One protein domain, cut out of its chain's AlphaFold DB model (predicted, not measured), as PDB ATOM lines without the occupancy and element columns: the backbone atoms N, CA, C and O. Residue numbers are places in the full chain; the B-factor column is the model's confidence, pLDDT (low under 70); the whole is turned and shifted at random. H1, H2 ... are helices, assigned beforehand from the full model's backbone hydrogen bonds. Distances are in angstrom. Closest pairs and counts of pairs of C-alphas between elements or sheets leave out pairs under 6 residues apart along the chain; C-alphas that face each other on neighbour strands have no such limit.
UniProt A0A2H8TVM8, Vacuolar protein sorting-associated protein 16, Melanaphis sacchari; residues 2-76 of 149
ATOM      1  N   SER A   2      10.672 -51.630 -31.880       65.62
ATOM      2  CA  SER A   2       9.352 -51.030 -32.175       65.62
ATOM      3  C   SER A   2       8.237 -52.049 -32.460       65.62
ATOM      4  O   SER A   2       7.123 -51.869 -31.982       65.62
ATOM      5  N   VAL A   3       8.535 -53.135 -33.182       67.50
ATOM      6  CA  VAL A   3       7.573 -54.216 -33.492       67.50
ATOM      7  C   VAL A   3       7.030 -54.880 -32.217       67.50
ATOM      8  O   VAL A   3       5.821 -54.949 -32.038       67.50
ATOM      9  N   SER A   4       7.909 -55.236 -31.276       79.69
ATOM     10  CA  SER A   4       7.524 -55.863 -30.001       79.69
ATOM     11  C   SER A   4       6.722 -54.924 -29.083       79.69
ATOM     12  O   SER A   4       5.806 -55.366 -28.394       79.69
ATOM     13  N   ILE A   5       6.990 -53.610 -29.111       78.81
ATOM     14  CA  ILE A   5       6.203 -52.641 -28.327       78.81
ATOM     15  C   ILE A   5       4.793 -52.472 -28.915       78.81
ATOM     16  O   ILE A   5       3.829 -52.360 -28.165       78.81
ATOM     17  N   ASN A   6       4.644 -52.492 -30.244       82.81
ATOM     18  CA  ASN A   6       3.320 -52.436 -30.877       82.81
ATOM     19  C   ASN A   6       2.457 -53.659 -30.524       82.81
ATOM     20  O   ASN A   6       1.256 -53.524 -30.296       82.81
ATOM     21  N   GLU A   7       3.060 -54.843 -30.438       84.88
ATOM     22  CA  GLU A   7       2.376 -56.054 -29.972       84.88
ATOM     23  C   GLU A   7       1.934 -55.918 -28.509       84.88
ATOM     24  O   GLU A   7       0.774 -56.185 -28.191       84.88
ATOM     25  N   ALA A   8       2.813 -55.408 -27.638       80.00
ATOM     26  CA  ALA A   8       2.485 -55.138 -26.239       80.00
ATOM     27  C   ALA A   8       1.324 -54.134 -26.097       80.00
ATOM     28  O   ALA A   8       0.395 -54.377 -25.332       80.00
ATOM     29  N   ILE A   9       1.305 -53.061 -26.897       84.56
ATOM     30  CA  ILE A   9       0.200 -52.086 -26.955       84.56
ATOM     31  C   ILE A   9      -1.134 -52.767 -27.271       84.56
ATOM     32  O   ILE A   9      -2.142 -52.490 -26.620       84.56
ATOM     33  N   ASN A  10      -1.159 -53.668 -28.256       84.44
ATOM     34  CA  ASN A  10      -2.379 -54.387 -28.624       84.44
ATOM     35  C   ASN A  10      -2.854 -55.314 -27.497       84.44
ATOM     36  O   ASN A  10      -4.057 -55.411 -27.250       84.44
ATOM     37  N   CYS A  11      -1.928 -55.952 -26.780       85.12
ATOM     38  CA  CYS A  11      -2.246 -56.731 -25.587       85.12
ATOM     39  C   CYS A  11      -2.820 -55.850 -24.465       85.12
ATOM     40  O   CYS A  11      -3.893 -56.165 -23.956       85.12
ATOM     41  N   TYR A  12      -2.188 -54.716 -24.143       87.69
ATOM     42  CA  TYR A  12      -2.649 -53.820 -23.072       87.69
ATOM     43  C   TYR A  12      -4.000 -53.164 -23.368       87.69
ATOM     44  O   TYR A  12      -4.822 -52.997 -22.467       87.69
ATOM     45  N   LYS A  13      -4.295 -52.888 -24.645       86.19
ATOM     46  CA  LYS A  13      -5.639 -52.471 -25.080       86.19
ATOM     47  C   LYS A  13      -6.693 -53.528 -24.762       86.19
ATOM     48  O   LYS A  13      -7.776 -53.188 -24.290       86.19
ATOM     49  N   ARG A  14      -6.382 -54.808 -24.994       87.44
ATOM     50  CA  ARG A  14      -7.297 -55.926 -24.709       87.44
ATOM     51  C   ARG A  14      -7.494 -56.140 -23.211       87.44
ATOM     52  O   ARG A  14      -8.608 -56.435 -22.796       87.44
ATOM     53  N   THR A  15      -6.442 -55.980 -22.410       89.38
ATOM     54  CA  THR A  15      -6.503 -56.141 -20.947       89.38
ATOM     55  C   THR A  15      -6.980 -54.887 -20.211       89.38
ATOM     56  O   THR A  15      -7.150 -54.941 -18.999       89.38
ATOM     57  N   ARG A  16      -7.232 -53.779 -20.930       86.81
ATOM     58  CA  ARG A  16      -7.622 -52.465 -20.382       86.81
ATOM     59  C   ARG A  16      -6.615 -51.905 -19.365       86.81
ATOM     60  O   ARG A  16      -7.002 -51.199 -18.439       86.81
ATOM     61  N   ASP A  17      -5.330 -52.199 -19.559       90.81
ATOM     62  CA  ASP A  17      -4.240 -51.633 -18.758       90.81
ATOM     63  C   ASP A  17      -3.801 -50.283 -19.347       90.81
ATOM     64  O   ASP A  17      -2.977 -50.206 -20.262       90.81
ATOM     65  N   GLU A  18      -4.398 -49.205 -18.839       90.88
ATOM     66  CA  GLU A  18      -4.173 -47.837 -19.321       90.88
ATOM     67  C   GLU A  18      -2.751 -47.324 -19.039       90.88
ATOM     68  O   GLU A  18      -2.166 -46.606 -19.856       90.88
ATOM     69  N   PHE A  19      -2.166 -47.719 -17.906       90.06
ATOM     70  CA  PHE A  19      -0.827 -47.286 -17.514       90.06
ATOM     71  C   PHE A  19       0.235 -47.867 -18.450       90.06
ATOM     72  O   PHE A  19       1.058 -47.127 -19.007       90.06
ATOM     73  N   SER A  20       0.195 -49.185 -18.664       89.44
ATOM     74  CA  SER A  20       1.143 -49.865 -19.549       89.44
ATOM     75  C   SER A  20       0.974 -49.407 -20.997       89.44
ATOM     76  O   SER A  20       1.965 -49.171 -21.690       89.44
ATOM     77  N   LEU A  21      -0.271 -49.174 -21.433       89.38
ATOM     78  CA  LEU A  21      -0.568 -48.609 -22.748       89.38
ATOM     79  C   LEU A  21       0.084 -47.230 -22.941       89.38
ATOM     80  O   LEU A  21       0.858 -47.043 -23.882       89.38
ATOM     81  N   THR A  22      -0.165 -46.293 -22.023       89.88
ATOM     82  CA  THR A  22       0.358 -44.915 -22.094       89.88
ATOM     83  C   THR A  22       1.888 -44.891 -22.060       89.88
ATOM     84  O   THR A  22       2.536 -44.090 -22.745       89.88
ATOM     85  N   THR A  23       2.484 -45.799 -21.287       88.75
ATOM     86  CA  THR A  23       3.938 -45.956 -21.185       88.75
ATOM     87  C   THR A  23       4.531 -46.436 -22.508       88.75
ATOM     88  O   THR A  23       5.490 -45.844 -23.006       88.75
ATOM     89  N   CYS A  24       3.940 -47.461 -23.130       89.88
ATOM     90  CA  CYS A  24       4.399 -47.963 -24.423       89.88
ATOM     91  C   CYS A  24       4.235 -46.931 -25.547       89.88
ATOM     92  O   CYS A  24       5.144 -46.772 -26.362       89.88
ATOM     93  N   GLU A  25       3.122 -46.196 -25.583       91.12
ATOM     94  CA  GLU A  25       2.905 -45.128 -26.567       91.12
ATOM     95  C   GLU A  25       3.939 -44.005 -26.416       91.12
ATOM     96  O   GLU A  25       4.547 -43.570 -27.402       91.12
ATOM     97  N   SER A  26       4.213 -43.593 -25.174       91.31
ATOM     98  CA  SER A  26       5.249 -42.602 -24.867       91.31
ATOM     99  C   SER A  26       6.644 -43.087 -25.273       91.31
ATOM    100  O   SER A  26       7.427 -42.320 -25.840       91.31
ATOM    101  N   GLN A  27       6.944 -44.372 -25.059       92.00
ATOM    102  CA  GLN A  27       8.215 -44.973 -25.460       92.00
ATOM    103  C   GLN A  27       8.370 -45.029 -26.986       92.00
ATOM    104  O   GLN A  27       9.435 -44.700 -27.507       92.00
ATOM    105  N   ILE A  28       7.319 -45.388 -27.733       93.06
ATOM    106  CA  ILE A  28       7.349 -45.350 -29.206       93.06
ATOM    107  C   ILE A  28       7.581 -43.925 -29.704       93.06
ATOM    108  O   ILE A  28       8.372 -43.723 -30.631       93.06
ATOM    109  N   LYS A  29       6.917 -42.934 -29.094       94.88
ATOM    110  CA  LYS A  29       7.129 -41.521 -29.425       94.88
ATOM    111  C   LYS A  29       8.596 -41.128 -29.235       94.88
ATOM    112  O   LYS A  29       9.174 -40.524 -30.138       94.88
ATOM    113  N   LEU A  30       9.209 -41.510 -28.112       96.06
ATOM    114  CA  LEU A  30      10.623 -41.239 -27.841       96.06
ATOM    115  C   LEU A  30      11.543 -41.904 -28.869       96.06
ATOM    116  O   LEU A  30      12.410 -41.229 -29.413       96.06
ATOM    117  N   ILE A  31      11.321 -43.180 -29.194       95.00
ATOM    118  CA  ILE A  31      12.132 -43.906 -30.185       95.00
ATOM    119  C   ILE A  31      12.087 -43.203 -31.547       95.00
ATOM    120  O   ILE A  31      13.127 -43.000 -32.169       95.00
ATOM    121  N   ARG A  32      10.899 -42.785 -32.004       94.44
ATOM    122  CA  ARG A  32      10.749 -42.047 -33.272       94.44
ATOM    123  C   ARG A  32      11.483 -40.706 -33.238       94.44
ATOM    124  O   ARG A  32      12.156 -40.353 -34.205       94.44
ATOM    125  N   TYR A  33      11.380 -39.982 -32.125       96.38
ATOM    126  CA  TYR A  33      12.101 -38.726 -31.935       96.38
ATOM    127  C   TYR A  33      13.620 -38.943 -31.975       96.38
ATOM    128  O   TYR A  33      14.317 -38.251 -32.714       96.38
ATOM    129  N   GLN A  34      14.132 -39.948 -31.259       97.06
ATOM    130  CA  GLN A  34      15.549 -40.313 -31.259       97.06
ATOM    131  C   GLN A  34      16.043 -40.658 -32.665       97.06
ATOM    132  O   GLN A  34      17.075 -40.134 -33.062       97.06
ATOM    133  N   SER A  35      15.295 -41.432 -33.462       96.12
ATOM    134  CA  SER A  35      15.664 -41.702 -34.862       96.12
ATOM    135  C   SER A  35      15.845 -40.418 -35.681       96.12
ATOM    136  O   SER A  35      16.837 -40.288 -36.395       96.12
ATOM    137  N   SER A  36      14.958 -39.431 -35.515       96.06
ATOM    138  CA  SER A  36      15.104 -38.133 -36.195       96.06
ATOM    139  C   SER A  36      16.336 -37.340 -35.730       96.06
ATOM    140  O   SER A  36      16.967 -36.645 -36.529       96.06
ATOM    141  N   LEU A  37      16.720 -37.465 -34.453       97.06
ATOM    142  CA  LEU A  37      17.954 -36.872 -33.935       97.06
ATOM    143  C   LEU A  37      19.193 -37.538 -34.538       97.06
ATOM    144  O   LEU A  37      20.125 -36.830 -34.909       97.06
ATOM    145  N   GLU A  38      19.210 -38.868 -34.662       96.19
ATOM    146  CA  GLU A  38      20.339 -39.596 -35.259       96.19
ATOM    147  C   GLU A  38      20.569 -39.182 -36.713       96.19
ATOM    148  O   GLU A  38      21.706 -38.947 -37.129       96.19
ATOM    149  N   GLU A  39      19.492 -39.034 -37.487       96.38
ATOM    150  CA  GLU A  39      19.570 -38.583 -38.875       96.38
ATOM    151  C   GLU A  39      20.133 -37.166 -38.989       96.38
ATOM    152  O   GLU A  39      20.985 -36.921 -39.854       96.38
ATOM    153  N   LYS A  40      19.687 -36.256 -38.112       96.25
ATOM    154  CA  LYS A  40      20.072 -34.841 -38.115       96.25
ATOM    155  C   LYS A  40      21.490 -34.605 -37.592       96.25
ATOM    156  O   LYS A  40      22.231 -33.834 -38.189       96.25
ATOM    157  N   LEU A  41      21.846 -35.234 -36.476       96.56
ATOM    158  CA  LEU A  41      23.073 -34.951 -35.723       96.56
ATOM    159  C   LEU A  41      24.198 -35.953 -35.999       96.56
ATOM    160  O   LEU A  41      25.310 -35.759 -35.520       96.56
ATOM    161  N   LYS A  42      23.915 -37.040 -36.732       94.94
ATOM    162  CA  LYS A  42      24.863 -38.138 -36.999       94.94
ATOM    163  C   LYS A  42      25.497 -38.704 -35.720       94.94
ATOM    164  O   LYS A  42      26.650 -39.120 -35.714       94.94
ATOM    165  N   ASN A  43      24.727 -38.732 -34.633       93.38
ATOM    166  CA  ASN A  43      25.141 -39.217 -33.316       93.38
ATOM    167  C   ASN A  43      24.130 -40.256 -32.805       93.38
ATOM    168  O   ASN A  43      22.966 -40.211 -33.191       93.38
ATOM    169  N   ASN A  44      24.555 -41.195 -31.959       94.25
ATOM    170  CA  ASN A  44      23.717 -42.304 -31.493       94.25
ATOM    171  C   ASN A  44      22.782 -41.866 -30.355       94.25
ATOM    172  O   ASN A  44      23.255 -41.473 -29.290       94.25
ATOM    173  N   PHE A  45      21.472 -41.972 -30.545       95.69
ATOM    174  CA  PHE A  45      20.469 -41.680 -29.512       95.69
ATOM    175  C   PHE A  45      19.614 -42.899 -29.156       95.69
ATOM    176  O   PHE A  45      18.720 -42.797 -28.315       95.69
ATOM    177  N   ARG A  46      19.871 -44.057 -29.776       87.12
ATOM    178  CA  ARG A  46      19.099 -45.280 -29.542       87.12
ATOM    179  C   ARG A  46      19.187 -45.733 -28.096       87.12
ATOM    180  O   ARG A  46      20.255 -45.751 -27.492       87.12
ATOM    181  N   ASN A  47      18.048 -46.205 -27.597       87.44
ATOM    182  CA  ASN A  47      17.894 -46.862 -26.297       87.44
ATOM    183  C   ASN A  47      18.211 -45.976 -25.087       87.44
ATOM    184  O   ASN A  47      18.212 -46.472 -23.964       87.44
ATOM    185  N   LEU A  48      18.442 -44.680 -25.291       95.44
ATOM    186  CA  LEU A  48      18.559 -43.732 -24.197       95.44
ATOM    187  C   LEU A  48      17.191 -43.526 -23.552       95.44
ATOM    188  O   LEU A  48      16.158 -43.513 -24.232       95.44
ATOM    189  N   THR A  49      17.175 -43.315 -22.238       96.19
ATOM    190  CA  THR A  49      15.966 -42.821 -21.581       96.19
ATOM    191  C   THR A  49      15.668 -41.394 -22.053       96.19
ATOM    192  O   THR A  49      16.516 -40.719 -22.646       96.19
ATOM    193  N   LEU A  50      14.463 -40.888 -21.774       97.00
ATOM    194  CA  LEU A  50      14.138 -39.482 -22.038       97.00
ATOM    195  C   LEU A  50      15.144 -38.535 -21.360       97.00
ATOM    196  O   LEU A  50      15.534 -37.525 -21.941       97.00
ATOM    197  N   HIS A  51      15.569 -38.875 -20.139       97.19
ATOM    198  CA  HIS A  51      16.533 -38.082 -19.387       97.19
ATOM    199  C   HIS A  51      17.932 -38.154 -20.001       97.19
ATOM    200  O   HIS A  51      18.541 -37.112 -20.210       97.19
ATOM    201  N   ASP A  52      18.406 -39.340 -20.378       97.62
ATOM    202  CA  ASP A  52      19.738 -39.478 -20.981       97.62
ATOM    203  C   ASP A  52      19.796 -38.843 -22.374       97.62
ATOM    204  O   ASP A  52      20.804 -38.259 -22.757       97.62
ATOM    205  N   THR A  53      18.685 -38.880 -23.118       98.19
ATOM    206  CA  THR A  53      18.545 -38.151 -24.390       98.19
ATOM    207  C   THR A  53      18.694 -36.648 -24.165       98.19
ATOM    208  O   THR A  53      19.404 -35.976 -24.910       98.19
ATOM    209  N   LEU A  54      18.042 -36.120 -23.124       98.44
ATOM    210  CA  LEU A  54      18.122 -34.715 -22.743       98.44
ATOM    211  C   LEU A  54      19.544 -34.321 -22.325       98.44
ATOM    212  O   LEU A  54      20.058 -33.328 -22.833       98.44
ATOM    213  N   LEU A  55      20.177 -35.096 -21.439       98.25
ATOM    214  CA  LEU A  55      21.556 -34.856 -21.008       98.25
ATOM    215  C   LEU A  55      22.506 -34.869 -22.201       98.25
ATOM    216  O   LEU A  55      23.274 -33.930 -22.367       98.25
ATOM    217  N   LYS A  56      22.379 -35.856 -23.091       98.12
ATOM    218  CA  LYS A  56      23.220 -35.951 -24.281       98.12
ATOM    219  C   LYS A  56      23.074 -34.745 -25.209       98.12
ATOM    220  O   LYS A  56      24.078 -34.262 -25.717       98.12
ATOM    221  N   LEU A  57      21.851 -34.253 -25.438       98.31
ATOM    222  CA  LEU A  57      21.625 -33.039 -26.235       98.31
ATOM    223  C   LEU A  57      22.294 -31.813 -25.603       98.31
ATOM    224  O   LEU A  57      22.877 -31.005 -26.322       98.31
ATOM    225  N   LEU A  58      22.225 -31.685 -24.277       98.06
ATOM    226  CA  LEU A  58      22.896 -30.611 -23.549       98.06
ATOM    227  C   LEU A  58      24.424 -30.744 -23.640       98.06
ATOM    228  O   LEU A  58      25.091 -29.754 -23.910       98.06
ATOM    229  N   GLU A  59      24.972 -31.955 -23.492       97.44
ATOM    230  CA  GLU A  59      26.419 -32.215 -23.557       97.44
ATOM    231  C   GLU A  59      27.026 -31.859 -24.920       97.44
ATOM    232  O   GLU A  59      28.139 -31.346 -24.984       97.44
ATOM    233  N   ILE A  60      26.299 -32.080 -26.019       96.25
ATOM    234  CA  ILE A  60      26.747 -31.693 -27.370       96.25
ATOM    235  C   ILE A  60      26.332 -30.264 -27.761       96.25
ATOM    236  O   ILE A  60      26.432 -29.894 -28.927       96.25
ATOM    237  N   ASN A  61      25.856 -29.469 -26.796       95.56
ATOM    238  CA  ASN A  61      25.435 -28.077 -26.952       95.56
ATOM    239  C   ASN A  61      24.272 -27.843 -27.947       95.56
ATOM    240  O   ASN A  61      24.116 -26.767 -28.528       95.56
ATOM    241  N   GLU A  62      23.391 -28.830 -28.120       97.38
ATOM    242  CA  GLU A  62      22.185 -28.742 -28.956       97.38
ATOM    243  C   GLU A  62      20.985 -28.178 -28.168       97.38
ATOM    244  O   GLU A  62      19.920 -28.796 -28.051       97.38
ATOM    245  N   LEU A  63      21.138 -26.964 -27.620       96.19
ATOM    246  CA  LEU A  63      20.169 -26.347 -26.696       96.19
ATOM    247  C   LEU A  63      18.752 -26.228 -27.275       96.19
ATOM    248  O   LEU A  63      17.774 -26.536 -26.597       96.19
ATOM    249  N   LYS A  64      18.620 -25.855 -28.554       97.62
ATOM    250  CA  LYS A  64      17.305 -25.731 -29.214       97.62
ATOM    251  C   LYS A  64      16.567 -27.070 -29.289       97.62
ATOM    252  O   LYS A  64      15.339 -27.110 -29.205       97.62
ATOM    253  N   LEU A  65      17.300 -28.167 -29.480       98.12
ATOM    254  CA  LEU A  65      16.720 -29.508 -29.498       98.12
ATOM    255  C   LEU A  65      16.389 -29.977 -28.078       98.12
ATOM    256  O   LEU A  65      15.331 -30.575 -27.885       98.12
ATOM    257  N   ALA A  66      17.222 -29.646 -27.086       98.19
ATOM    258  CA  ALA A  66      16.934 -29.914 -25.678       98.19
ATOM    259  C   ALA A  66      15.653 -29.193 -25.200       98.19
ATOM    260  O   ALA A  66      14.783 -29.832 -24.607       98.19
ATOM    261  N   ASP A  67      15.478 -27.909 -25.538       97.62
ATOM    262  CA  ASP A  67      14.264 -27.132 -25.235       97.62
ATOM    263  C   ASP A  67      13.015 -27.736 -25.902       97.62
ATOM    264  O   ASP A  67      11.941 -27.831 -25.290       97.62
ATOM    265  N   LYS A  68      13.157 -28.196 -27.154       98.06
ATOM    266  CA  LYS A  68      12.081 -28.884 -27.874       98.06
ATOM    267  C   LYS A  68      11.708 -30.200 -27.190       98.06
ATOM    268  O   LYS A  68      10.524 -30.435 -26.967       98.06
ATOM    269  N   LEU A  69      12.688 -31.031 -26.826       97.94
ATOM    270  CA  LEU A  69      12.464 -32.297 -26.119       97.94
ATOM    271  C   LEU A  69      11.775 -32.059 -24.764       97.94
ATOM    272  O   LEU A  69      10.788 -32.726 -24.451       97.94
ATOM    273  N   HIS A  70      12.252 -31.077 -23.990       97.56
ATOM    274  CA  HIS A  70      11.651 -30.665 -22.719       97.56
ATOM    275  C   HIS A  70      10.159 -30.341 -22.876       97.56
ATOM    276  O   HIS A  70       9.336 -30.860 -22.118       97.56
ATOM    277  N   SER A  71       9.814 -29.549 -23.891       97.38
ATOM    278  CA  SER A  71       8.436 -29.131 -24.167       97.38
ATOM    279  C   SER A  71       7.568 -30.288 -24.679       97.38
ATOM    280  O   SER A  71       6.463 -30.519 -24.189       97.38
ATOM    281  N   GLU A  72       8.074 -31.056 -25.644       96.38
ATOM    282  CA  GLU A  72       7.328 -32.103 -26.353       96.38
ATOM    283  C   GLU A  72       7.026 -33.335 -25.485       96.38
ATOM    284  O   GLU A  72       5.991 -33.991 -25.665       96.38
ATOM    285  N   PHE A  73       7.914 -33.643 -24.538       96.38
ATOM    286  CA  PHE A  73       7.757 -34.739 -23.581       96.38
ATOM    287  C   PHE A  73       7.355 -34.257 -22.184       96.38
ATOM    288  O   PHE A  73       7.292 -35.065 -21.258       96.38
ATOM    289  N   LYS A  74       7.060 -32.957 -22.030       96.44
ATOM    290  CA  LYS A  74       6.619 -32.342 -20.768       96.44
ATOM    291  C   LYS A  74       7.550 -32.683 -19.599       96.44
ATOM    292  O   LYS A  74       7.099 -32.999 -18.498       96.44
ATOM    293  N   VAL A  75       8.862 -32.647 -19.842       97.44
ATOM    294  CA  VAL A  75       9.853 -32.863 -18.782       97.44
ATOM    295  C   VAL A  75       9.626 -31.787 -17.718       97.44
ATOM    296  O   VAL A  75       9.580 -30.616 -18.080       97.44
ATOM    297  N   PRO A  76       9.494 -32.116 -16.423       97.69
ATOM    298  CA  PRO A  76       9.264 -31.101 -15.402       97.69
ATOM    299  C   PRO A  76      10.354 -30.028 -15.412       97.69
ATOM    300  O   PRO A  76      11.542 -30.348 -15.473       97.69
TER     301      PRO A  76
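Overview. This is residues 2 to 76 of the 149 residues of the protein "Vacuolar protein sorting-associated protein 16" of Melanaphis sacchari (UniProt A0A2H8TVM8). Two helical hairpins share a flat shape: the long helix H2 makes most of its length, H1 folds back beside the first part of H2, and the short hairpin of H3 and H4 sits beside its later part. The printed part has 75 residues with four named helices, H1, H2, H3 and H4 in that order, and no named strand; the class is all helix. The whole is only just loose, close to compact, with a radius of gyration of the C-alphas of 13.8 A, and spans 43 by 26 by 14 A.

Arrangement. Start at H1, residues 2 to 15, and go on to H2, residues 18 to 41: they touch and form a hairpin, at a shallow tilt of 17 degrees, opposite ways. Their closest C-alphas, those of Ile 9 and Leu 21, are 5.5 A apart. Next look at H3, residues 50 to 59, which is close to H2 but not clearly touching; the closest C-alphas, of Leu 30 and Leu 50, are 7.0 A apart. H2 and H3 run the same way at a shallow tilt of 23 degrees. H3 touches H4, residues 63 to 72, in a second hairpin, opposite ways at a shallow tilt of 17 degrees; their closest C-alphas are those of Leu 57 and Ala 66, 5.7 A apart. H2 and H4 are near each other, while H1 is apart from H3 and H4. In H1, H2, H3 and H4 every backbone O i to N i+4 pair is within hydrogen-bond range.

Along the chain. Find C-alpha 2 at (9.352, -51.030, -32.175), where H1 begins; it runs 20.1 A to C-alpha 15. H2 runs 34.3 A from C-alpha 18 at (-4.173, -47.837, -19.321) to C-alpha 41. H3 and H4 follow, and H4 ends at C-alpha 72, (7.328, -32.103, -26.353).

Size, cuts and confidence. The two C-alphas farthest apart, of Arg 14 and Asn 61, are 43.0 A apart. The printed part has no cut; the links H1 to H2 and H3 to H4 are tight, and H2 to H3 is short. The mean pLDDT of the printed part is 92.5, and residues 2 to 3 are under 70.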